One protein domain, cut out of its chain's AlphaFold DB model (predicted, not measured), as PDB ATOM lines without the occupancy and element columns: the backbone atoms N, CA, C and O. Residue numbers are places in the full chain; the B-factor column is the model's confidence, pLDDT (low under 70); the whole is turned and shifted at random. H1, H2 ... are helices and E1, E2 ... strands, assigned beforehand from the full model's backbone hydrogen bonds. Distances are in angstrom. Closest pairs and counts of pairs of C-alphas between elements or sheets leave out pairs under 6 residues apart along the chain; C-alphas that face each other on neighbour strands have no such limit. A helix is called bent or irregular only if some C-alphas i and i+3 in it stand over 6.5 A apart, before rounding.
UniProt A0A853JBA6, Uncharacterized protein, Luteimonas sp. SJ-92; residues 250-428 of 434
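What this domain is: This is residues 250 to 428 of the 434 residues of an uncharacterized protein of Luteimonas sp. SJ-92 (UniProt A0A853JBA6). A closed barrel of six antiparallel strands is the core, its strands E1 to E4 strongly bent, and a pair of helices is set at one part of it: H2 packs on E1, and H1 crosses H2 without reaching the barrel. After the last strand, the chain passes through the short H3 to H4, which comes near H1, away from the barrel. The printed part has 179 residues with four named helices and six named strands, in the order H1, H2, E1 to E6, H3, H4; the class is mixed, helices and strands. It is compact, with a radius of gyration of the C-alphas of 18.3 A, and spans 63 by 42 by 26 A.

How they stand to each other: Start at the barrel, where E1, residues 308 to 319, E2, 331 to 345, E3, 351 to 364, E4, 371 to 379, E5, 385 to 392, and E6, 400 to 407, form a meander, each strand the antiparallel neighbour of the one before and each such pair a hairpin. Look for N 311 and O 339 at 2.9 A between E1 and E2, N 335 and O 361 at 2.8 A between E2 and E3, N 360 and O 375 at 2.9 A between E3 and E4, N 378 and O 387 at 2.8 A between E4 and E5, and N 388 and O 404 at 2.8 A between E5 and E6. E6 and E1 close the ring, with N 319 and O 405 at 2.8 A. E1 bends by 86 degrees at residue 312 and E2 by 87 degrees at residue 338. Outward from E1, H2, residues 280 to 289, is on the barrel; its closest C-alphas to E1 are those of Asn 286 and Ala 309, 5.9 A apart. H1, residues 250 to 267, touches H2, closest at the C-alphas of Ala 258 and Ala 284, 4.7 A, only just about perpendicular at 72 degrees. H3, residues 410 to 413, is only just on the barrel, with 5 pairs of C-alphas within 10 A. H4, residues 419 to 426, is close to H1 but not clearly touching: the closest C-alphas, of Ala 255 and Val 424, are 7.7 A apart. Each O i to N i+4 pair is within hydrogen-bond range in H2, 13 of 14 in H1 and 3 of 4 in H4; H3 is too short for one.

Where its parts are: Find C-alpha 308 at (-7.164, 11.135, -31.721), where E1 begins; it is 26.3 A long, E2 33.0 A, E3 32.2 A, E4 23.2 A, E5 21.6 A and E6 22.6 A. H1 begins at C-alpha 250, (-2.143, 13.276, -56.375), and runs 25.8 A with a kink of 26 degrees near residue 260; H2 is 14.4 A, H3 5.1 A and H4 9.8 A, ending at C-alpha 426, (-12.663, 26.447, -57.557).

The domain as a whole: The C-alphas farthest apart, of Gly 297 and Ala 396, are 63.5 A apart. The printed part has no cut; the long links are H1 to H2, H2 to E1 and E1 to E2. The mean pLDDT of the printed part is 75.2, and 55 residues are under 70, among them 292 to 300, 321 to 329 and 410 to 428.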
ATOM      1  N   ALA A 250      -2.376  13.484 -57.805       61.47
ATOM      2  CA  ALA A 250      -2.143  13.276 -56.375       61.47
ATOM      3  C   ALA A 250      -3.016  14.214 -55.533       61.47
ATOM      4  O   ALA A 250      -3.614  13.776 -54.550       61.47
ATOM      5  N   PHE A 251      -3.164  15.471 -55.965       65.06
ATOM      6  CA  PHE A 251      -4.036  16.438 -55.300       65.06
ATOM      7  C   PHE A 251      -5.520  16.096 -55.476       65.06
ATOM      8  O   PHE A 251      -6.270  16.152 -54.508       65.06
ATOM      9  N   VAL A 252      -5.947  15.664 -56.669       70.50
ATOM     10  CA  VAL A 252      -7.322  15.192 -56.910       70.50
ATOM     11  C   VAL A 252      -7.634  13.991 -56.024       70.50
ATOM     12  O   VAL A 252      -8.664  13.986 -55.353       70.50
ATOM     13  N   LYS A 253      -6.735  13.003 -55.943       75.38
ATOM     14  CA  LYS A 253      -6.918  11.859 -55.044       75.38
ATOM     15  C   LYS A 253      -6.975  12.301 -53.581       75.38
ATOM     16  O   LYS A 253      -7.869  11.867 -52.863       75.38
ATOM     17  N   LEU A 254      -6.067  13.179 -53.150       73.69
ATOM     18  CA  LEU A 254      -6.060  13.730 -51.795       73.69
ATOM     19  C   LEU A 254      -7.367  14.469 -51.486       73.69
ATOM     20  O   LEU A 254      -7.923  14.281 -50.412       73.69
ATOM     21  N   ALA A 255      -7.877  15.266 -52.422       71.00
ATOM     22  CA  ALA A 255      -9.119  16.014 -52.279       71.00
ATOM     23  C   ALA A 255     -10.347  15.091 -52.228       71.00
ATOM     24  O   ALA A 255     -11.241  15.310 -51.411       71.00
ATOM     25  N   VAL A 256     -10.386  14.038 -53.052       76.00
ATOM     26  CA  VAL A 256     -11.445  13.015 -53.020       76.00
ATOM     27  C   VAL A 256     -11.409  12.242 -51.702       76.00
ATOM     28  O   VAL A 256     -12.433  12.154 -51.022       76.00
ATOM     29  N   ASP A 257     -10.235  11.751 -51.298       77.06
ATOM     30  CA  ASP A 257     -10.042  11.060 -50.021       77.06
ATOM     31  C   ASP A 257     -10.419  11.986 -48.855       77.06
ATOM     32  O   ASP A 257     -11.116  11.572 -47.927       77.06
ATOM     33  N   ALA A 258     -10.017  13.258 -48.909       78.00
ATOM     34  CA  ALA A 258     -10.365  14.254 -47.908       78.00
ATOM     35  C   ALA A 258     -11.877  14.490 -47.855       78.00
ATOM     36  O   ALA A 258     -12.436  14.534 -46.769       78.00
ATOM     37  N   ARG A 259     -12.568  14.574 -48.996       77.12
ATOM     38  CA  ARG A 259     -14.026  14.759 -49.047       77.12
ATOM     39  C   ARG A 259     -14.778  13.573 -48.446       77.12
ATOM     40  O   ARG A 259     -15.684  13.782 -47.642       77.12
ATOM     41  N   ILE A 260     -14.403  12.346 -48.809       77.94
ATOM     42  CA  ILE A 260     -15.019  11.126 -48.265       77.94
ATOM     43  C   ILE A 260     -14.803  11.068 -46.751       77.94
ATOM     44  O   ILE A 260     -15.739  10.833 -45.989       77.94
ATOM     45  N   ASN A 261     -13.573  11.323 -46.302       80.81
ATOM     46  CA  ASN A 261     -13.243  11.300 -44.883       80.81
ATOM     47  C   ASN A 261     -13.830  12.495 -44.124       80.81
ATOM     48  O   ASN A 261     -14.101  12.357 -42.937       80.81
ATOM     49  N   TYR A 262     -14.063  13.640 -44.768       79.69
ATOM     50  CA  TYR A 262     -14.661  14.812 -44.131       79.69
ATOM     51  C   TYR A 262     -16.055  14.488 -43.603       79.69
ATOM     52  O   TYR A 262     -16.327  14.772 -42.445       79.69
ATOM     53  N   ALA A 263     -16.903  13.832 -44.403       75.56
ATOM     54  CA  ALA A 263     -18.235  13.418 -43.954       75.56
ATOM     55  C   ALA A 263     -18.163  12.473 -42.740       75.56
ATOM     56  O   ALA A 263     -18.924  12.624 -41.785       75.56
ATOM     57  N   LYS A 264     -17.187  11.554 -42.739       79.75
ATOM     58  CA  LYS A 264     -16.935  10.642 -41.612       79.75
ATOM     59  C   LYS A 264     -16.503  11.394 -40.365       79.75
ATOM     60  O   LYS A 264     -17.075  11.191 -39.303       79.75
ATOM     61  N   TRP A 265     -15.520  12.283 -40.491       80.94
ATOM     62  CA  TRP A 265     -15.074  13.141 -39.395       80.94
ATOM     63  C   TRP A 265     -16.225  13.994 -38.865       80.94
ATOM     64  O   TRP A 265     -16.421  14.067 -37.652       80.94
ATOM     65  N   ASP A 266     -17.005  14.610 -39.749       78.31
ATOM     66  CA  ASP A 266     -18.104  15.499 -39.385       78.31
ATOM     67  C   ASP A 266     -19.171  14.784 -38.543       78.31
ATOM     68  O   ASP A 266     -19.591  15.312 -37.512       78.31
ATOM     69  N   ALA A 267     -19.493  13.532 -38.885       75.94
ATOM     70  CA  ALA A 267     -20.405  12.689 -38.109       75.94
ATOM     71  C   ALA A 267     -19.976  12.491 -36.641       75.94
ATOM     72  O   ALA A 267     -20.821  12.293 -35.769       75.94
ATOM     73  N   TYR A 268     -18.680  12.614 -36.333       72.62
ATOM     74  CA  TYR A 268     -18.148  12.570 -34.966       72.62
ATOM     75  C   TYR A 268     -17.944  13.958 -34.343       72.62
ATOM     76  O   TYR A 268     -17.104  14.124 -33.453       72.62
ATOM     77  N   ASN A 269     -18.732  14.946 -34.776       66.00
ATOM     78  CA  ASN A 269     -18.717  16.336 -34.317       66.00
ATOM     79  C   ASN A 269     -17.435  17.109 -34.683       66.00
ATOM     80  O   ASN A 269     -16.958  17.942 -33.902       66.00
ATOM     81  N   PHE A 270     -16.879  16.874 -35.877       65.44
ATOM     82  CA  PHE A 270     -15.776  17.695 -36.400       65.44
ATOM     83  C   PHE A 270     -16.215  18.975 -37.130       65.44
ATOM     84  O   PHE A 270     -15.439  19.925 -37.167       65.44
ATOM     85  N   GLY A 271     -17.459  19.072 -37.612       49.91
ATOM     86  CA  GLY A 271     -18.052  20.312 -38.147       49.91
ATOM     87  C   GLY A 271     -19.066  20.985 -37.213       49.91
ATOM     88  O   GLY A 271     -19.636  22.021 -37.556       49.91
ATOM     89  N   GLY A 272     -19.238  20.464 -35.990       48.75
ATOM     90  CA  GLY A 272     -20.100  21.021 -34.932       48.75
ATOM     91  C   GLY A 272     -19.542  22.256 -34.201       48.75
ATOM     92  O   GLY A 272     -20.168  22.765 -33.274       48.75
ATOM     93  N   GLY A 273     -18.372  22.765 -34.604       54.94
ATOM     94  CA  GLY A 273     -17.866  24.085 -34.204       54.94
ATOM     95  C   GLY A 273     -17.108  24.175 -32.874       54.94
ATOM     96  O   GLY A 273     -16.677  25.273 -32.520       54.94
ATOM     97  N   THR A 274     -16.917  23.072 -32.142       59.69
ATOM     98  CA  THR A 274     -16.105  23.047 -30.905       59.69
ATOM     99  C   THR A 274     -14.749  22.371 -31.073       59.69
ATOM    100  O   THR A 274     -13.843  22.613 -30.274       59.69
ATOM    101  N   SER A 275     -14.589  21.554 -32.107       66.06
ATOM    102  CA  SER A 275     -13.348  20.878 -32.474       66.06
ATOM    103  C   SER A 275     -12.528  21.740 -33.435       66.06
ATOM    104  O   SER A 275     -13.034  22.655 -34.085       66.06
ATOM    105  N   ARG A 276     -11.216  21.499 -33.463       75.19
ATOM    106  CA  ARG A 276     -10.331  22.110 -34.457       75.19
ATOM    107  C   ARG A 276     -10.715  21.648 -35.859       75.19
ATOM    108  O   ARG A 276     -11.002  20.467 -36.061       75.19
ATOM    109  N   VAL A 277     -10.645  22.571 -36.813       78.69
ATOM    110  CA  VAL A 277     -10.790  22.232 -38.226       78.69
ATOM    111  C   VAL A 277      -9.556  21.446 -38.655       78.69
ATOM    112  O   VAL A 277      -8.422  21.881 -38.462       78.69
ATOM    113  N   GLN A 278      -9.770  20.261 -39.215       83.75
ATOM    114  CA  GLN A 278      -8.694  19.522 -39.863       83.75
ATOM    115  C   GLN A 278      -8.523  20.043 -41.286       83.75
ATOM    116  O   GLN A 278      -9.505  20.225 -42.008       83.75
ATOM    117  N   LEU A 279      -7.280  20.278 -41.691       84.00
ATOM    118  CA  LEU A 279      -6.972  20.674 -43.064       84.00
ATOM    119  C   LEU A 279      -7.147  19.469 -44.004       84.00
ATOM    120  O   LEU A 279      -7.070  18.329 -43.541       84.00
ATOM    121  N   PRO A 280      -7.364  19.664 -45.319       82.12
ATOM    122  CA  PRO A 280      -7.633  18.556 -46.241       82.12
ATOM    123  C   PRO A 280      -6.604  17.418 -46.180       82.12
ATOM    124  O   PRO A 280      -6.973  16.243 -46.170       82.12
ATOM    125  N   TRP A 281      -5.315  17.746 -46.060       83.94
ATOM    126  CA  TRP A 281      -4.262  16.740 -45.912       83.94
ATOM    127  C   TRP A 281      -4.297  16.026 -44.557       83.94
ATOM    128  O   TRP A 281      -4.037  14.828 -44.497       83.94
ATOM    129  N   GLU A 282      -4.666  16.720 -43.477       87.81
ATOM    130  CA  GLU A 282      -4.852  16.115 -42.153       87.81
ATOM    131  C   GLU A 282      -6.047  15.165 -42.162       87.81
ATOM    132  O   GLU A 282      -5.959  14.063 -41.633       87.81
ATOM    133  N   ILE A 283      -7.138  15.540 -42.834       85.94
ATOM    134  CA  ILE A 283      -8.318  14.691 -43.000       85.94
ATOM    135  C   ILE A 283      -7.955  13.402 -43.738       85.94
ATOM    136  O   ILE A 283      -8.353  12.319 -43.308       85.94
ATOM    137  N   ALA A 284      -7.205  13.504 -44.836       83.81
ATOM    138  CA  ALA A 284      -6.776  12.340 -45.600       83.81
ATOM    139  C   ALA A 284      -5.798  11.458 -44.804       83.81
ATOM    140  O   ALA A 284      -5.970  10.237 -44.758       83.81
ATOM    141  N   LEU A 285      -4.813  12.065 -44.129       87.06
ATOM    142  CA  LEU A 285      -3.851  11.367 -43.274       87.06
ATOM    143  C   LEU A 285      -4.549  10.656 -42.115       87.06
ATOM    144  O   LEU A 285      -4.340   9.469 -41.886       87.06
ATOM    145  N   ASN A 286      -5.412  11.357 -41.391       88.31
ATOM    146  CA  ASN A 286      -6.104  10.786 -40.250       88.31
ATOM    147  C   ASN A 286      -7.156   9.770 -40.703       88.31
ATOM    148  O   ASN A 286      -7.264   8.705 -40.109       88.31
ATOM    149  N   GLY A 287      -7.855  10.019 -41.812       84.94
ATOM    150  CA  GLY A 287      -8.730   9.028 -42.436       84.94
ATOM    151  C   GLY A 287      -7.983   7.741 -42.776       84.94
ATOM    152  O   GLY A 287      -8.496   6.650 -42.533       84.94
ATOM    153  N   ALA A 288      -6.733   7.857 -43.237       84.88
ATOM    154  CA  ALA A 288      -5.869   6.713 -43.471       84.88
ATOM    155  C   ALA A 288      -5.539   5.909 -42.207       84.88
ATOM    156  O   ALA A 288      -5.477   4.683 -42.300       84.88
ATOM    157  N   LEU A 289      -5.359   6.568 -41.059       84.62
ATOM    158  CA  LEU A 289      -5.114   5.910 -39.769       84.62
ATOM    159  C   LEU A 289      -6.328   5.109 -39.290       84.62
ATOM    160  O   LEU A 289      -6.164   4.049 -38.692       84.62
ATOM    161  N   TYR A 290      -7.535   5.593 -39.583       82.19
ATOM    162  CA  TYR A 290      -8.790   4.967 -39.166       82.19
ATOM    163  C   TYR A 290      -9.397   4.035 -40.227       82.19
ATOM    164  O   TYR A 290     -10.531   3.592 -40.078       82.19
ATOM    165  N   ARG A 291      -8.652   3.661 -41.280       77.75
ATOM    166  CA  ARG A 291      -9.116   2.773 -42.372       77.75
ATOM    167  C   ARG A 291      -9.462   1.324 -41.966       77.75
ATOM    168  O   ARG A 291      -9.720   0.512 -42.849       77.75
ATOM    169  N   GLY A 292      -9.475   0.980 -40.674       64.88
ATOM    170  CA  GLY A 292      -9.865  -0.350 -40.195       64.88
ATOM    171  C   GLY A 292     -11.235  -0.773 -40.739       64.88
ATOM    172  O   GLY A 292     -12.160   0.038 -40.758       64.88
ATOM    173  N   ASN A 293     -11.325  -2.022 -41.218       46.31
ATOM    174  CA  ASN A 293     -12.473  -2.565 -41.952       46.31
ATOM    175  C   ASN A 293     -13.813  -2.185 -41.295       46.31
ATOM    176  O   ASN A 293     -13.968  -2.430 -40.094       46.31
ATOM    177  N   PRO A 294     -14.784  -1.642 -42.057       52.25
ATOM    178  CA  PRO A 294     -16.137  -1.440 -41.551       52.25
ATOM    179  C   PRO A 294     -16.651  -2.776 -41.000       52.25
ATOM    180  O   PRO A 294     -16.496  -3.816 -41.644       52.25
ATOM    181  N   ARG A 295     -17.216  -2.770 -39.790       43.78
ATOM    182  CA  ARG A 295     -17.673  -3.988 -39.097       43.78
ATOM    183  C   ARG A 295     -18.906  -4.610 -39.775       43.78
ATOM    184  O   ARG A 295     -19.294  -5.724 -39.447       43.78
ATOM    185  N   ASP A 296     -19.503  -3.877 -40.708       42.16
ATOM    186  CA  ASP A 296     -20.908  -3.985 -41.065       42.16
ATOM    187  C   ASP A 296     -21.203  -3.562 -42.519       42.16
ATOM    188  O   ASP A 296     -22.359  -3.428 -42.908       42.16
ATOM    189  N   GLY A 297     -20.181  -3.382 -43.366       41.84
ATOM    190  CA  GLY A 297     -20.369  -3.092 -44.799       41.84
ATOM    191  C   GLY A 297     -21.006  -1.729 -45.111       41.84
ATOM    192  O   GLY A 297     -21.083  -1.345 -46.278       41.84
ATOM    193  N   SER A 298     -21.396  -0.957 -44.093       50.81
ATOM    194  CA  SER A 298     -21.752   0.448 -44.231       50.81
ATOM    195  C   SER A 298     -20.459   1.239 -44.441       50.81
ATOM    196  O   SER A 298     -19.651   1.467 -43.544       50.81
ATOM    197  N   ALA A 299     -20.213   1.650 -45.681       54.28
ATOM    198  CA  ALA A 299     -19.038   2.441 -46.047       54.28
ATOM    199  C   ALA A 299     -19.030   3.855 -45.420       54.28
ATOM    200  O   ALA A 299     -18.111   4.638 -45.682       54.28
ATOM    201  N   GLU A 300     -20.031   4.188 -44.603       65.56
ATOM    202  CA  GLU A 300     -20.381   5.552 -44.219       65.56
ATOM    203  C   GLU A 300     -19.674   6.048 -42.953       65.56
ATOM    204  O   GLU A 300     -19.440   7.247 -42.867       65.56
ATOM    205  N   LEU A 301     -19.249   5.186 -42.019       70.69
ATOM    206  CA  LEU A 301     -18.629   5.597 -40.743       70.69
ATOM    207  C   LEU A 301     -17.456   4.690 -40.331       70.69
ATOM    208  O   LEU A 301     -17.249   3.625 -40.911       70.69
ATOM    209  N   TRP A 302     -16.641   5.130 -39.363       75.75
ATOM    210  CA  TRP A 302     -15.613   4.271 -38.761       75.75
ATOM    211  C   TRP A 302     -16.237   3.354 -37.694       75.75
ATOM    212  O   TRP A 302     -17.153   3.782 -36.989       75.75
ATOM    213  N   PRO A 303     -15.740   2.113 -37.517       72.94
ATOM    214  CA  PRO A 303     -16.285   1.182 -36.522       72.94
ATOM    215  C   PRO A 303     -16.274   1.725 -35.090       72.94
ATOM    216  O   PRO A 303     -17.135   1.387 -34.282       72.94
ATOM    217  N   GLU A 304     -15.284   2.559 -34.775       79.62
ATOM    218  CA  GLU A 304     -15.147   3.237 -33.493       79.62
ATOM    219  C   GLU A 304     -14.936   4.735 -33.738       79.62
ATOM    220  O   GLU A 304     -14.209   5.102 -34.671       79.62
ATOM    221  N   PRO A 305     -15.541   5.615 -32.917       83.19
ATOM    222  CA  PRO A 305     -15.276   7.043 -32.992       83.19
ATOM    223  C   PRO A 305     -13.775   7.328 -32.851       83.19
ATOM    224  O   PRO A 305     -13.129   6.784 -31.947       83.19
ATOM    225  N   PRO A 306     -13.201   8.199 -33.695       86.56
ATOM    226  CA  PRO A 306     -11.792   8.527 -33.606       86.56
ATOM    227  C   PRO A 306     -11.542   9.226 -32.272       86.56
ATOM    228  O   PRO A 306     -12.231  10.181 -31.937       86.56
ATOM    229  N   THR A 307     -10.559   8.777 -31.500       90.62
ATOM    230  CA  THR A 307     -10.199   9.385 -30.200       90.62
ATOM    231  C   THR A 307      -8.946  10.246 -30.287       90.62
ATOM    232  O   THR A 307      -8.498  10.815 -29.290       90.62
ATOM    233  N   SER A 308      -8.358  10.341 -31.482       91.81
ATOM    234  CA  SER A 308      -7.164  11.135 -31.721       91.81
ATOM    235  C   SER A 308      -6.972  11.557 -33.181       91.81
ATOM    236  O   SER A 308      -7.593  11.004 -34.087       91.81
ATOM    237  N   ALA A 309      -6.117  12.543 -33.426       91.38
ATOM    238  CA  ALA A 309      -5.736  13.004 -34.756       91.38
ATOM    239  C   ALA A 309      -4.268  13.433 -34.767       91.38
ATOM    240  O   ALA A 309      -3.788  14.052 -33.815       91.38
ATOM    241  N   LEU A 310      -3.574  13.127 -35.858       93.44
ATOM    242  CA  LEU A 310      -2.303  13.749 -36.191       93.44
ATOM    243  C   LEU A 310      -2.531  15.162 -36.717       93.44
ATOM    244  O   LEU A 310      -3.548  15.475 -37.340       93.44
ATOM    245  N   ILE A 311      -1.541  15.996 -36.442       91.50
ATOM    246  CA  ILE A 311      -1.461  17.395 -36.828       91.50
ATOM    247  C   ILE A 311      -0.256  17.523 -37.748       91.50
ATOM    248  O   ILE A 311       0.816  17.019 -37.412       91.50
ATOM    249  N   LEU A 312      -0.427  18.190 -38.883       91.44
ATOM    250  CA  LEU A 312       0.630  18.381 -39.866       91.44
ATOM    251  C   LEU A 312       0.464  19.744 -40.539       91.44
ATOM    252  O   LEU A 312      -0.600  20.035 -41.079       91.44
ATOM    253  N   PHE A 313       1.515  20.562 -40.515       89.06
ATOM    254  CA  PHE A 313       1.551  21.918 -41.088       89.06
ATOM    255  C   PHE A 313       0.319  22.774 -40.766       89.06
ATOM    256  O   PHE A 313      -0.270  23.399 -41.648       89.06
ATOM    257  N   HIS A 314      -0.095  22.792 -39.500       89.19
ATOM    258  CA  HIS A 314      -1.318  23.484 -39.113       89.19
ATOM    259  C   HIS A 314      -1.051  24.910 -38.615       89.19
ATOM    260  O   HIS A 314      -0.312  25.078 -37.644       89.19
ATOM    261  N   PRO A 315      -1.658  25.945 -39.219       86.19
ATOM    262  CA  PRO A 315      -1.458  27.318 -38.789       86.19
ATOM    263  C   PRO A 315      -2.263  27.622 -37.520       86.19
ATOM    264  O   PRO A 315      -3.430  27.263 -37.391       86.19
ATOM    265  N   THR A 316      -1.644  28.336 -36.591       84.94
ATOM    266  CA  THR A 316      -2.229  28.818 -35.338       84.94
ATOM    267  C   THR A 316      -1.762  30.256 -35.108       84.94
ATOM    268  O   THR A 316      -0.621  30.578 -35.425       84.94
ATOM    269  N   LEU A 317      -2.613  31.130 -34.555       81.50
ATOM    270  CA  LEU A 317      -2.194  32.477 -34.143       81.50
ATOM    271  C   LEU A 317      -2.271  32.620 -32.626       81.50
ATOM    272  O   LEU A 317      -3.259  32.232 -31.996       81.50
ATOM    273  N   GLY A 318      -1.212  33.178 -32.048       80.00
ATOM    274  CA  GLY A 318      -1.080  33.462 -30.628       80.00
ATOM    275  C   GLY A 318      -1.067  34.949 -30.323       80.00
ATOM    276  O   GLY A 318      -0.675  35.760 -31.152       80.00
ATOM    277  N   ILE A 319      -1.471  35.299 -29.109       78.88
ATOM    278  CA  ILE A 319      -1.228  36.600 -28.498       78.88
ATOM    279  C   ILE A 319      -0.265  36.346 -27.343       78.88
ATOM    280  O   ILE A 319      -0.591  35.619 -26.398       78.88
ATOM    281  N   ALA A 320       0.937  36.905 -27.446       74.69
ATOM    282  CA  ALA A 320       1.897  36.911 -26.356       74.69
ATOM    283  C   ALA A 320       1.516  38.045 -25.395       74.69
ATOM    284  O   ALA A 320       1.571  39.208 -25.792       74.69
ATOM    285  N   PRO A 321       1.086  37.747 -24.156       61.34
ATOM    286  CA  PRO A 321       0.671  38.792 -23.228       61.34
ATOM    287  C   PRO A 321       1.858  39.642 -22.752       61.34
ATOM    288  O   PRO A 321       1.661  40.812 -22.448       61.34
ATOM    289  N   PHE A 322       3.071  39.075 -22.724       56.09
ATOM    290  CA  PHE A 322       4.302  39.741 -22.296       56.09
ATOM    291  C   PHE A 322       5.498  39.105 -23.015       56.09
ATOM    292  O   PHE A 322       5.616  37.876 -23.018       56.09
ATOM    293  N   SER A 323       6.380  39.905 -23.610       58.75
ATOM    294  CA  SER A 323       7.756  39.482 -23.881       58.75
ATOM    295  C   SER A 323       8.610  39.757 -22.635       58.75
ATOM    296  O   SER A 323       8.302  40.633 -21.823       58.75
ATOM    297  N   THR A 324       9.653  38.956 -22.425       53.62
ATOM    298  CA  THR A 324      10.518  39.021 -21.232       53.62
ATOM    299  C   THR A 324      11.283  40.340 -21.091       53.62
ATOM    300  O   THR A 324      11.709  40.680 -19.992       53.62
ATOM    301  N   ASP A 325      11.421  41.094 -22.178       57.16
ATOM    302  CA  ASP A 325      12.090  42.395 -22.278       57.16
ATOM    303  C   ASP A 325      11.146  43.596 -22.039       57.16
ATOM    304  O   ASP A 325      11.577  44.745 -22.090       57.16
ATOM    305  N   GLY A 326       9.852  43.360 -21.781       52.91
ATOM    306  CA  GLY A 326       8.867  44.428 -21.587       52.91
ATOM    307  C   GLY A 326       8.495  45.187 -22.866       52.91
ATOM    308  O   GLY A 326       7.771  46.184 -22.784       52.91
ATOM    309  N   SER A 327       8.951  44.726 -24.038       54.66
ATOM    310  CA  SER A 327       8.448  45.212 -25.319       54.66
ATOM    311  C   SER A 327       7.004  44.731 -25.551       54.66
ATOM    312  O   SER A 327       6.467  43.873 -24.844       54.66
ATOM    313  N   ALA A 328       6.279  45.422 -26.429       48.94
ATOM    314  CA  ALA A 328       4.831  45.276 -26.523       48.94
ATOM    315  C   ALA A 328       4.402  43.834 -26.854       48.94
ATOM    316  O   ALA A 328       4.962  43.180 -27.729       48.94
ATOM    317  N   SER A 329       3.327  43.396 -26.191       57.38
ATOM    318  CA  SER A 329       2.549  42.195 -26.499       57.38
ATOM    319  C   SER A 329       2.345  42.018 -28.011       57.38
ATOM    320  O   SER A 329       1.645  42.814 -28.642       57.38
ATOM    321  N   GLY A 330       2.951  40.979 -28.586       71.56
ATOM    322  CA  GLY A 330       2.901  40.698 -30.019       71.56
ATOM    323  C   GLY A 330       1.866  39.635 -30.388       71.56
ATOM    324  O   GLY A 330       1.660  38.655 -29.666       71.56
ATOM    325  N   VAL A 331       1.233  39.802 -31.553       75.94
ATOM    326  CA  VAL A 331       0.568  38.685 -32.236       75.94
ATOM    327  C   VAL A 331       1.661  37.805 -32.825       75.94
ATOM    328  O   VAL A 331       2.453  38.275 -33.634       75.94
ATOM    329  N   ILE A 332       1.692  36.534 -32.444       82.56
ATOM    330  CA  ILE A 332       2.616  35.559 -33.013       82.56
ATOM    331  C   ILE A 332       1.906  34.650 -34.006       82.56
ATOM    332  O   ILE A 332       0.749  34.262 -33.819       82.56
ATOM    333  N   GLY A 333       2.632  34.273 -35.051       85.00
ATOM    334  CA  GLY A 333       2.234  33.192 -35.941       85.00
ATOM    335  C   GLY A 333       2.876  31.889 -35.493       85.00
ATOM    336  O   GLY A 333       4.033  31.878 -35.099       85.00
ATOM    337  N   ALA A 334       2.164  30.775 -35.569       87.62
ATOM    338  CA  ALA A 334       2.743  29.454 -35.374       87.62
ATOM    339  C   ALA A 334       2.280  28.513 -36.484       87.62
ATOM    340  O   ALA A 334       1.115  28.513 -36.873       87.62
ATOM    341  N   ILE A 335       3.192  27.682 -36.973       90.56
ATOM    342  CA  ILE A 335       2.887  26.565 -37.861       90.56
ATOM    343  C   ILE A 335       3.267  25.295 -37.112       90.56
ATOM    344  O   ILE A 335       4.446  25.022 -36.892       90.56
ATOM    345  N   GLU A 336       2.264  24.525 -36.705       92.44
ATOM    346  CA  GLU A 336       2.427  23.206 -36.105       92.44
ATOM    347  C   GLU A 336       2.969  22.251 -37.175       92.44
ATOM    348  O   GLU A 336       2.214  21.769 -38.018       92.44
ATOM    349  N   ALA A 337       4.277  22.003 -37.171       91.12
ATOM    350  CA  ALA A 337       4.938  21.150 -38.149       91.12
ATOM    351  C   ALA A 337       4.436  19.711 -38.032       91.12
ATOM    352  O   ALA A 337       3.974  19.140 -39.010       91.12
ATOM    353  N   VAL A 338       4.466  19.149 -36.825       94.25
ATOM    354  CA  VAL A 338       3.933  17.818 -36.536       94.25
ATOM    355  C   VAL A 338       3.407  17.783 -35.116       94.25
ATOM    356  O   VAL A 338       4.030  18.309 -34.195       94.25
ATOM    357  N   GLY A 339       2.271  17.134 -34.920       94.44
ATOM    358  CA  GLY A 339       1.707  16.987 -33.593       94.44
ATOM    359  C   GLY A 339       0.627  15.936 -33.501       94.44
ATOM    360  O   GLY A 339       0.339  15.192 -34.440       94.44
ATOM    361  N   TRP A 340       0.023  15.893 -32.327       94.31
ATOM    362  CA  TRP A 340      -1.010  14.941 -31.982       94.31
ATOM    363  C   TRP A 340      -2.037  15.592 -31.063       94.31
ATOM    364  O   TRP A 340      -1.693  16.373 -30.177       94.31
ATOM    365  N   SER A 341      -3.306  15.262 -31.266       91.38
ATOM    366  CA  SER A 341      -4.420  15.619 -30.389       91.38
ATOM    367  C   SER A 341      -5.188  14.353 -30.038       91.38
ATOM    368  O   SER A 341      -5.378  13.485 -30.885       91.38
ATOM    369  N   ARG A 342      -5.618  14.243 -28.785       92.38
ATOM    370  CA  ARG A 342      -6.425  13.157 -28.233       92.38
ATOM    371  C   ARG A 342      -7.605  13.741 -27.477       92.38
ATOM    372  O   ARG A 342      -7.478  14.786 -26.851       92.38
ATOM    373  N   TRP A 343      -8.722  13.037 -27.471       91.25
ATOM    374  CA  TRP A 343      -9.919  13.448 -26.750       91.25
ATOM    375  C   TRP A 343     -10.707  12.231 -26.274       91.25
ATOM    376  O   TRP A 343     -10.426  11.086 -26.630       91.25
ATOM    377  N   ARG A 344     -11.716  12.492 -25.450       89.38
ATOM    378  CA  ARG A 344     -12.706  11.510 -25.011       89.38
ATOM    379  C   ARG A 344     -14.083  11.898 -25.528       89.38
ATOM    380  O   ARG A 344     -14.324  13.050 -25.883       89.38
ATOM    381  N   TYR A 345     -14.989  10.932 -25.556       85.94
ATOM    382  CA  TYR A 345     -16.406  11.191 -25.780       85.94
ATOM    383  C   TYR A 345     -17.129  11.173 -24.438       85.94
ATOM    384  O   TYR A 345     -16.910  10.286 -23.614       85.94
ATOM    385  N   SER A 346     -17.968  12.177 -24.205       84.12
ATOM    386  CA  SER A 346     -18.889  12.202 -23.075       84.12
ATOM    387  C   SER A 346     -19.993  11.154 -23.257       84.12
ATOM    388  O   SER A 346     -20.192  10.626 -24.352       84.12
ATOM    389  N   SER A 347     -20.798  10.924 -22.216       83.56
ATOM    390  CA  SER A 347     -21.997  10.073 -22.297       83.56
ATOM    391  C   SER A 347     -23.043  10.559 -23.312       83.56
ATOM    392  O   SER A 347     -23.943   9.808 -23.669       83.56
ATOM    393  N   LYS A 348     -22.928  11.804 -23.794       81.94
ATOM    394  CA  LYS A 348     -23.778  12.390 -24.842       81.94
ATOM    395  C   LYS A 348     -23.148  12.293 -26.237       81.94
ATOM    396  O   LYS A 348     -23.576  13.009 -27.137       81.94
ATOM    397  N   ASN A 349     -22.104  11.477 -26.410       76.56
ATOM    398  CA  ASN A 349     -21.308  11.373 -27.639       76.56
ATOM    399  C   ASN A 349     -20.716  12.712 -28.111       76.56
ATOM    400  O   ASN A 349     -20.441  12.907 -29.294       76.56
ATOM    401  N   THR A 350     -20.472  13.639 -27.183       80.25
ATOM    402  CA  THR A 350     -19.795  14.905 -27.483       80.25
ATOM    403  C   THR A 350     -18.318  14.812 -27.130       80.25
ATOM    404  O   THR A 350     -17.957  14.258 -26.093       80.25
ATOM    405  N   ARG A 351     -17.454  15.371 -27.981       82.12
ATOM    406  CA  ARG A 351     -16.014  15.453 -27.714       82.12
ATOM    407  C   ARG A 351     -15.747  16.288 -26.456       82.12
ATOM    408  O   ARG A 351     -16.288  17.383 -26.310       82.12
ATOM    409  N   ALA A 352     -14.898  15.771 -25.579       84.56
ATOM    410  CA  ALA A 352     -14.455  16.381 -24.332       84.56
ATOM    411  C   ALA A 352     -12.974  16.049 -24.074       84.56
ATOM    412  O   ALA A 352     -12.402  15.188 -24.743       84.56
ATOM    413  N   ASP A 353     -12.363  16.724 -23.100       87.31
ATOM    414  CA  ASP A 353     -10.995  16.455 -22.633       87.31
ATOM    415  C   ASP A 353      -9.944  16.433 -23.755       87.31
ATOM    416  O   ASP A 353      -9.107  15.532 -23.830       87.31
ATOM    417  N   ASP A 354     -10.018  17.415 -24.655       87.75
ATOM    418  CA  ASP A 354      -9.068  17.549 -25.756       87.75
ATOM    419  C   ASP A 354      -7.697  18.001 -25.249       87.75
ATOM    420  O   ASP A 354      -7.549  19.082 -24.680       87.75
ATOM    421  N   TRP A 355      -6.695  17.163 -25.472       92.25
ATOM    422  CA  TRP A 355      -5.302  17.411 -25.135       92.25
ATOM    423  C   TRP A 355      -4.436  17.139 -26.345       92.25
ATOM    424  O   TRP A 355      -4.694  16.218 -27.114       92.25
ATOM    425  N   GLY A 356      -3.352  17.882 -26.494       93.44
ATOM    426  CA  GLY A 356      -2.459  17.677 -27.619       93.44
ATOM    427  C   GLY A 356      -1.151  18.418 -27.472       93.44
ATOM    428  O   GLY A 356      -0.995  19.270 -26.601       93.44
ATOM    429  N   GLY A 357      -0.220  18.070 -28.341       95.06
ATOM    430  CA  GLY A 357       1.102  18.659 -28.397       95.06
ATOM    431  C   GLY A 357       1.610  18.639 -29.828       95.06
ATOM    432  O   GLY A 357       1.455  17.627 -30.515       95.06
ATOM    433  N   SER A 358       2.230  19.732 -30.249       96.44
ATOM    434  CA  SER A 358       2.844  19.853 -31.567       96.44
ATOM    435  C   SER A 358       4.208  20.512 -31.458       96.44
ATOM    436  O   SER A 358       4.382  21.461 -30.696       96.44
ATOM    437  N   LEU A 359       5.158  20.035 -32.257       95.69
ATOM    438  CA  LEU A 359       6.341  20.807 -32.617       95.69
ATOM    439  C   LEU A 359       5.903  21.903 -33.587       95.69
ATOM    440  O   LEU A 359       5.121  21.636 -34.504       95.69
ATOM    441  N   ALA A 360       6.399  23.118 -33.400       94.31
ATOM    442  CA  ALA A 360       6.015  24.254 -34.219       94.31
ATOM    443  C   ALA A 360       7.207  25.109 -34.638       94.31
ATOM    444  O   ALA A 360       8.215  25.187 -33.940       94.31
ATOM    445  N   ALA A 361       7.048  25.770 -35.779       92.75
ATOM    446  CA  ALA A 361       7.805  26.961 -36.122       92.75
ATOM    447  C   ALA A 361       6.962  28.171 -35.705       92.75
ATOM    448  O   ALA A 361       5.806  28.284 -36.114       92.75
ATOM    449  N   VAL A 362       7.509  29.043 -34.868       91.19
ATOM    450  CA  VAL A 362       6.814  30.198 -34.296       91.19
ATOM    451  C   VAL A 362       7.469  31.466 -34.817       91.19
ATOM    452  O   VAL A 362       8.650  31.691 -34.585       91.19
ATOM    453  N   TYR A 363       6.703  32.274 -35.536       89.44
ATOM    454  CA  TYR A 363       7.115  33.591 -35.978       89.44
ATOM    455  C   TYR A 363       6.818  34.618 -34.887       89.44
ATOM    456  O   TYR A 363       5.658  34.808 -34.501       89.44
ATOM    457  N   VAL A 364       7.872  35.262 -34.396       86.25
ATOM    458  CA  VAL A 364       7.806  36.309 -33.378       86.25
ATOM    459  C   VAL A 364       8.155  37.630 -34.058       86.25
ATOM    460  O   VAL A 364       9.287  37.759 -34.516       86.25
ATOM    461  N   PRO A 365       7.212  38.580 -34.180       78.94
ATOM    462  CA  PRO A 365       7.506  39.881 -34.762       78.94
ATOM    463  C   PRO A 365       8.104  40.840 -33.724       78.94
ATOM    464  O   PRO A 365       7.593  40.944 -32.608       78.94
ATOM    465  N   GLY A 366       9.106  41.617 -34.142       70.88
ATOM    466  CA  GLY A 366       9.629  42.769 -33.398       70.88
ATOM    467  C   GLY A 366      10.918  42.517 -32.601       70.88
ATOM    468  O   GLY A 366      11.131  41.448 -32.029       70.88
ATOM    469  N   GLY A 367      11.769  43.549 -32.553       67.56
ATOM    470  CA  GLY A 367      13.028  43.567 -31.799       67.56
ATOM    471  C   GLY A 367      14.137  42.687 -32.389       67.56
ATOM    472  O   GLY A 367      14.072  42.266 -33.542       67.56
ATOM    473  N   GLU A 368      15.147  42.390 -31.570       66.19
ATOM    474  CA  GLU A 368      16.271  41.496 -31.914       66.19
ATOM    475  C   GLU A 368      15.819  40.042 -32.138       66.19
ATOM    476  O   GLU A 368      16.501  39.252 -32.788       66.19
ATOM    477  N   SER A 369      14.617  39.697 -31.667       69.44
ATOM    478  CA  SER A 369      14.031  38.365 -31.808       69.44
ATOM    479  C   SER A 369      13.187  38.162 -33.077       69.44
ATOM    480  O   SER A 369      12.544  37.118 -33.200       69.44
ATOM    481  N   ASP A 370      13.179  39.103 -34.034       82.56
ATOM    482  CA  ASP A 370      12.364  38.973 -35.249       82.56
ATOM    483  C   ASP A 370      12.770  37.758 -36.102       82.56
ATOM    484  O   ASP A 370      13.887  37.655 -36.633       82.56
ATOM    485  N   GLY A 371      11.838  36.816 -36.263       85.50
ATOM    486  CA  GLY A 371      12.049  35.639 -37.095       85.50
ATOM    487  C   GLY A 371      11.281  34.393 -36.672       85.50
ATOM    488  O   GLY A 371      10.383  34.419 -35.831       85.50
ATOM    489  N   TRP A 372      11.639  33.281 -37.317       89.62
ATOM    490  CA  TRP A 372      11.091  31.955 -37.047       89.62
ATOM    491  C   TRP A 372      11.925  31.224 -36.005       89.62
ATOM    492  O   TRP A 372      13.127  31.031 -36.180       89.62
ATOM    493  N   HIS A 373      11.249  30.732 -34.976       90.12
ATOM    494  CA  HIS A 373      11.852  30.053 -33.840       90.12
ATOM    495  C   HIS A 373      11.245  28.666 -33.648       90.12
ATOM    496  O   HIS A 373      10.053  28.470 -33.905       90.12
ATOM    497  N   PRO A 374      12.023  27.678 -33.184       92.31
ATOM    498  CA  PRO A 374      11.458  26.405 -32.776       92.31
ATOM    499  C   PRO A 374      10.572  26.600 -31.541       92.31
ATOM    500  O   PRO A 374      10.910  27.325 -30.601       92.31
ATOM    501  N   GLY A 375       9.440  25.911 -31.533       94.06
ATOM    502  CA  GLY A 375       8.458  26.027 -30.474       94.06
ATOM    503  C   GLY A 375       7.622  24.776 -30.265       94.06
ATOM    504  O   GLY A 375       7.749  23.767 -30.964       94.06
ATOM    505  N   LEU A 376       6.755  24.865 -29.268       95.56
ATOM    506  CA  LEU A 376       5.788  23.855 -28.885       95.56
ATOM    507  C   LEU A 376       4.403  24.486 -28.837       95.56
ATOM    508  O   LEU A 376       4.232  25.573 -28.294       95.56
ATOM    509  N   VAL A 377       3.401  23.784 -29.351       94.38
ATOM    510  CA  VAL A 377       1.993  24.134 -29.149       94.38
ATOM    511  C   VAL A 377       1.371  23.062 -28.273       94.38
ATOM    512  O   VAL A 377       1.296  21.902 -28.664       94.38
ATOM    513  N   VAL A 378       0.928  23.443 -27.082       94.94
ATOM    514  CA  VAL A 378       0.229  22.574 -26.137       94.94
ATOM    515  C   VAL A 378      -1.253  22.886 -26.207       94.94
ATOM    516  O   VAL A 378      -1.688  23.997 -25.907       94.94
ATOM    517  N   ARG A 379      -2.055  21.895 -26.580       90.25
ATOM    518  CA  ARG A 379      -3.510  22.037 -26.590       90.25
ATOM    519  C   ARG A 379      -4.076  21.707 -25.236       90.25
ATOM    520  O   ARG A 379      -3.670  20.724 -24.615       90.25
ATOM    521  N   THR A 380      -5.060  22.495 -24.836       88.81
ATOM    522  CA  THR A 380      -5.717  22.346 -23.546       88.81
ATOM    523  C   THR A 380      -7.210  22.071 -23.737       88.81
ATOM    524  O   THR A 380      -7.797  22.492 -24.739       88.81
ATOM    525  N   PRO A 381      -7.867  21.435 -22.754       83.75
ATOM    526  CA  PRO A 381      -9.305  21.193 -22.795       83.75
ATOM    527  C   PRO A 381     -10.111  22.485 -22.579       83.75
ATOM    528  O   PRO A 381     -11.340  22.487 -22.684       83.75
ATOM    529  N   PHE A 382      -9.446  23.604 -22.277       81.25
ATOM    530  CA  PHE A 382     -10.078  24.880 -21.980       81.25
ATOM    531  C   PHE A 382     -10.429  25.628 -23.270       81.25
ATOM    532  O   PHE A 382      -9.635  26.393 -23.810       81.25
ATOM    533  N   ARG A 383     -11.662  25.417 -23.749       67.12
ATOM    534  CA  ARG A 383     -12.387  26.292 -24.696       67.12
ATOM    535  C   ARG A 383     -11.533  26.891 -25.833       67.12
ATOM    536  O   ARG A 383     -11.669  28.069 -26.151       67.12
ATOM    537  N   SER A 384     -10.767  26.059 -26.541       71.25
ATOM    538  CA  SER A 384     -10.001  26.440 -27.750       71.25
ATOM    539  C   SER A 384      -8.747  27.290 -27.509       71.25
ATOM    540  O   SER A 384      -8.214  27.847 -28.468       71.25
ATOM    541  N   VAL A 385      -8.275  27.384 -26.264       84.25
ATOM    542  CA  VAL A 385      -6.999  28.029 -25.946       84.25
ATOM    543  C   VAL A 385      -5.889  26.983 -26.002       84.25
ATOM    544  O   VAL A 385      -5.903  26.001 -25.254       84.25
ATOM    545  N   ASN A 386      -4.911  27.195 -26.879       89.75
ATOM    546  CA  ASN A 386      -3.643  26.473 -26.844       89.75
ATOM    547  C   ASN A 386      -2.566  27.374 -26.231       89.75
ATOM    548  O   ASN A 386      -2.644  28.597 -26.311       89.75
ATOM    549  N   ILE A 387      -1.541  26.774 -25.645       92.00
ATOM    550  CA  ILE A 387      -0.353  27.479 -25.165       92.00
ATOM    551  C   ILE A 387       0.729  27.290 -26.218       92.00
ATOM    552  O   ILE A 387       1.046  26.158 -26.573       92.00
ATOM    553  N   VAL A 388       1.282  28.382 -26.726       92.12
ATOM    554  CA  VAL A 388       2.450  28.362 -27.608       92.12
ATOM    555  C   VAL A 388       3.657  28.738 -26.779       92.12
ATOM    556  O   VAL A 388       3.646  29.749 -26.084       92.12
ATOM    557  N   TYR A 389       4.692  27.924 -26.863       92.50
ATOM    558  CA  TYR A 389       6.009  28.209 -26.333       92.50
ATOM    559  C   TYR A 389       6.978  28.334 -27.503       92.50
ATOM    560  O   TYR A 389       6.949  27.499 -28.404       92.50
ATOM    561  N   ALA A 390       7.843  29.338 -27.492       90.19
ATOM    562  CA  ALA A 390       8.938  29.469 -28.444       90.19
ATOM    563  C   ALA A 390      10.230  29.791 -27.701       90.19
ATOM    564  O   ALA A 390      10.229  30.580 -26.755       90.19
ATOM    565  N   ARG A 391      11.336  29.191 -28.141       87.50
ATOM    566  CA  ARG A 391      12.668  29.585 -27.680       87.50
ATOM    567  C   ARG A 391      13.193  30.648 -28.631       87.50
ATOM    568  O   ARG A 391      13.561  30.316 -29.754       87.50
ATOM    569  N   THR A 392      13.194  31.896 -28.186       84.19
ATOM    570  CA  THR A 392      13.786  33.006 -28.926       84.19
ATOM    571  C   THR A 392      15.275  33.078 -28.600       84.19
ATOM    572  O   THR A 392      15.702  32.752 -27.494       84.19
ATOM    573  N   ARG A 393      16.100  33.455 -29.573       77.00
ATOM    574  CA  ARG A 393      17.447  33.940 -29.263       77.00
ATOM    575  C   ARG A 393      17.350  35.444 -29.129       77.00
ATOM    576  O   ARG A 393      16.875  36.094 -30.054       77.00
ATOM    577  N   ASP A 394      17.733  35.934 -27.970       69.12
ATOM    578  CA  ASP A 394      17.956  37.345 -27.719       69.12
ATOM    579  C   ASP A 394      19.477  37.560 -27.813       69.12
ATOM    580  O   ASP A 394      20.243  36.714 -27.348       69.12
ATOM    581  N   GLU A 395      19.949  38.602 -28.498       63.09
ATOM    582  CA  GLU A 395      21.400  38.814 -28.638       63.09
ATOM    583  C   GLU A 395      22.020  39.245 -27.302       63.09
ATOM    584  O   GLU A 395      23.196  38.975 -27.046       63.09
ATOM    585  N   ALA A 396      21.217  39.848 -26.419       64.81
ATOM    586  CA  ALA A 396      21.638  40.258 -25.086       64.81
ATOM    587  C   ALA A 396      21.582  39.125 -24.046       64.81
ATOM    588  O   ALA A 396      22.282  39.179 -23.031       64.81
ATOM    589  N   SER A 397      20.757  38.101 -24.275       59.41
ATOM    590  CA  SER A 397      20.614  36.958 -23.375       59.41
ATOM    591  C   SER A 397      20.551  35.655 -24.170       59.41
ATOM    592  O   SER A 397      19.632  35.427 -24.948       59.41
ATOM    593  N   ASP A 398      21.525  34.765 -23.948       68.00
ATOM    594  CA  ASP A 398      21.694  33.508 -24.702       68.00
ATOM    595  C   ASP A 398      20.445  32.595 -24.738       68.00
ATOM    596  O   ASP A 398      20.405  31.647 -25.526       68.00
ATOM    597  N   ASP A 399      19.412  32.870 -23.929       75.38
ATOM    598  CA  ASP A 399      18.161  32.117 -23.886       75.38
ATOM    599  C   ASP A 399      16.924  32.991 -23.620       75.38
ATOM    600  O   ASP A 399      16.485  33.179 -22.483       75.38
ATOM    601  N   GLY A 400      16.294  33.451 -24.701       79.38
ATOM    602  CA  GLY A 400      14.962  34.043 -24.677       79.38
ATOM    603  C   GLY A 400      13.857  32.977 -24.700       79.38
ATOM    604  O   GLY A 400      13.941  31.929 -25.359       79.38
ATOM    605  N   HIS A 401      12.772  33.225 -23.972       85.50
ATOM    606  CA  HIS A 401      11.608  32.344 -23.945       85.50
ATOM    607  C   HIS A 401      10.328  33.153 -24.104       85.50
ATOM    608  O   HIS A 401      10.072  34.086 -23.349       85.50
ATOM    609  N   LEU A 402       9.489  32.740 -25.049       85.50
ATOM    610  CA  LEU A 402       8.182  33.331 -25.277       85.50
ATOM    611  C   LEU A 402       7.089  32.320 -24.941       85.50
ATOM    612  O   LEU A 402       7.113  31.186 -25.419       85.50
ATOM    613  N   VAL A 403       6.101  32.753 -24.158       88.31
ATOM    614  CA  VAL A 403       4.870  31.998 -23.908       88.31
ATOM    615  C   VAL A 403       3.684  32.846 -24.339       88.31
ATOM    616  O   VAL A 403       3.537  33.991 -23.919       88.31
ATOM    617  N   ALA A 404       2.814  32.275 -25.160       87.38
ATOM    618  CA  ALA A 404       1.633  32.939 -25.683       87.38
ATOM    619  C   ALA A 404       0.395  32.057 -25.552       87.38
ATOM    620  O   ALA A 404       0.458  30.828 -25.631       87.38
ATOM    621  N   PHE A 405      -0.757  32.703 -25.415       88.50
ATOM    622  CA  PHE A 405      -2.045  32.037 -25.535       88.50
ATOM    623  C   PHE A 405      -2.500  32.146 -26.979       88.50
ATOM    624  O   PHE A 405      -2.507  33.227 -27.558       88.50
ATOM    625  N   SER A 406      -2.875  31.028 -27.580       85.19
ATOM    626  CA  SER A 406      -3.270  30.973 -28.980       85.19
ATOM    627  C   SER A 406      -4.650  30.411 -29.181       85.19
ATOM    628  O   SER A 406      -5.150  29.606 -28.393       85.19
ATOM    629  N   VAL A 407      -5.243  30.848 -30.281       81.44
ATOM    630  CA  VAL A 407      -6.518  30.359 -30.768       81.44
ATOM    631  C   VAL A 407      -6.268  29.753 -32.139       81.44
ATOM    632  O   VAL A 407      -5.542  30.292 -32.974       81.44
ATOM    633  N   ASP A 408      -6.875  28.598 -32.362       76.62
ATOM    634  CA  ASP A 408      -6.886  27.965 -33.668       76.62
ATOM    635  C   ASP A 408      -7.677  28.835 -34.662       76.62
ATOM    636  O   ASP A 408      -8.903  28.969 -34.563       76.62
ATOM    637  N   VAL A 409      -6.963  29.426 -35.623       72.75
ATOM    638  CA  VAL A 409      -7.544  30.348 -36.604       72.75
ATOM    639  C   VAL A 409      -8.174  29.663 -37.801       72.75
ATOM    640  O   VAL A 409      -8.959  30.292 -38.513       72.75
ATOM    641  N   SER A 410      -7.907  28.370 -38.004       66.88
ATOM    642  CA  SER A 410      -8.562  27.591 -39.060       66.88
ATOM    643  C   SER A 410     -10.088  27.645 -38.906       66.88
ATOM    644  O   SER A 410     -10.834  27.694 -39.884       66.88
ATOM    645  N   ARG A 411     -10.567  27.787 -37.666       66.69
ATOM    646  CA  ARG A 411     -11.980  27.996 -37.345       66.69
ATOM    647  C   ARG A 411     -12.583  29.251 -37.951       66.69
ATOM    648  O   ARG A 411     -13.788  29.253 -38.155       66.69
ATOM    649  N   PHE A 412     -11.806  30.301 -38.201       67.31
ATOM    650  CA  PHE A 412     -12.305  31.529 -38.827       67.31
ATOM    651  C   PHE A 412     -12.267  31.430 -40.350       67.31
ATOM    652  O   PHE A 412     -13.193  31.890 -41.007       67.31
ATOM    653  N   VAL A 413     -11.249  30.760 -40.898       62.22
ATOM    654  CA  VAL A 413     -11.083  30.581 -42.348       62.22
ATOM    655  C   VAL A 413     -12.152  29.648 -42.927       62.22
ATOM    656  O   VAL A 413     -12.685  29.906 -44.001       62.22
ATOM    657  N   PHE A 414     -12.504  28.578 -42.206       58.28
ATOM    658  CA  PHE A 414     -13.395  27.530 -42.719       58.28
ATOM    659  C   PHE A 414     -14.824  27.564 -42.149       58.28
ATOM    660  O   PHE A 414     -15.656  26.758 -42.564       58.28
ATOM    661  N   ARG A 415     -15.147  28.474 -41.211       52.22
ATOM    662  CA  ARG A 415     -16.521  28.596 -40.668       52.22
ATOM    663  C   ARG A 415     -17.522  29.136 -41.661       52.22
ATOM    664  O   ARG A 415     -18.724  28.955 -41.450       52.22
ATOM    665  N   ASP A 416     -17.049  29.838 -42.677       47.50
ATOM    666  CA  ASP A 416     -17.930  30.352 -43.698       47.50
ATOM    667  C   ASP A 416     -18.420  29.139 -44.493       47.50
ATOM    668  O   ASP A 416     -17.701  28.579 -45.315       47.50
ATOM    669  N   LYS A 417     -19.613  28.638 -44.149       43.75
ATOM    670  CA  LYS A 417     -20.158  27.334 -44.580       43.75
ATOM    671  C   LYS A 417     -20.271  27.179 -46.107       43.75
ATOM    672  O   LYS A 417     -20.618  26.104 -46.586       43.75
ATOM    673  N   GLY A 418     -19.983  28.235 -46.872       43.81
ATOM    674  CA  GLY A 418     -19.839  28.207 -48.325       43.81
ATOM    675  C   GLY A 418     -18.408  27.996 -48.839       43.81
ATOM    676  O   GLY A 418     -18.251  27.638 -50.002       43.81
ATOM    677  N   VAL A 419     -17.366  28.192 -48.025       42.03
ATOM    678  CA  VAL A 419     -15.959  28.224 -48.463       42.03
ATOM    679  C   VAL A 419     -15.346  26.833 -48.579       42.03
ATOM    680  O   VAL A 419     -14.665  26.588 -49.562       42.03
ATOM    681  N   THR A 420     -15.630  25.876 -47.693       43.72
ATOM    682  CA  THR A 420     -15.167  24.479 -47.868       43.72
ATOM    683  C   THR A 420     -15.791  23.821 -49.100       43.72
ATOM    684  O   THR A 420     -15.112  23.083 -49.808       43.72
ATOM    685  N   GLY A 421     -17.049  24.149 -49.415       38.81
ATOM    686  CA  GLY A 421     -17.677  23.777 -50.686       38.81
ATOM    687  C   GLY A 421     -17.052  24.505 -51.884       38.81
ATOM    688  O   GLY A 421     -16.720  23.870 -52.879       38.81
ATOM    689  N   ARG A 422     -16.821  25.824 -51.785       36.00
ATOM    690  CA  ARG A 422     -16.241  26.637 -52.873       36.00
ATOM    691  C   ARG A 422     -14.764  26.378 -53.148       36.00
ATOM    692  O   ARG A 422     -14.379  26.471 -54.304       36.00
ATOM    693  N   LEU A 423     -13.944  26.050 -52.149       37.31
ATOM    694  CA  LEU A 423     -12.535  25.697 -52.351       37.31
ATOM    695  C   LEU A 423     -12.444  24.443 -53.218       37.31
ATOM    696  O   LEU A 423     -11.668  24.430 -54.160       37.31
ATOM    697  N   VAL A 424     -13.309  23.452 -52.983       38.44
ATOM    698  CA  VAL A 424     -13.396  22.240 -53.813       38.44
ATOM    699  C   VAL A 424     -13.940  22.544 -55.218       38.44
ATOM    700  O   VAL A 424     -13.447  21.972 -56.186       38.44
ATOM    701  N   CYS A 425     -14.894  23.473 -55.361       34.81
ATOM    702  CA  CYS A 425     -15.429  23.870 -56.672       34.81
ATOM    703  C   CYS A 425     -14.472  24.760 -57.496       34.81
ATOM    704  O   CYS A 425     -14.477  24.692 -58.720       34.81
ATOM    705  N   ASN A 426     -13.622  25.575 -56.860       35.19
ATOM    706  CA  ASN A 426     -12.663  26.447 -57.557       35.19
ATOM    707  C   ASN A 426     -11.469  25.686 -58.163       35.19
ATOM    708  O   ASN A 426     -10.785  26.240 -59.020       35.19
ATOM    709  N   PHE A 427     -11.253  24.416 -57.800       38.19
ATOM    710  CA  PHE A 427     -10.287  23.521 -58.460       38.19
ATOM    711  C   PHE A 427     -10.825  22.890 -59.763       38.19
ATOM    712  O   PHE A 427     -10.360  21.834 -60.185       38.19
ATOM    713  N   GLY A 428     -11.815  23.516 -60.412       29.94
ATOM    714  CA  GLY A 428     -12.326  23.089 -61.720       29.94
ATOM    715  C   GLY A 428     -13.242  21.861 -61.692       29.94
ATOM    716  O   GLY A 428     -13.570  21.320 -62.745       29.94
TER     717      GLY A 428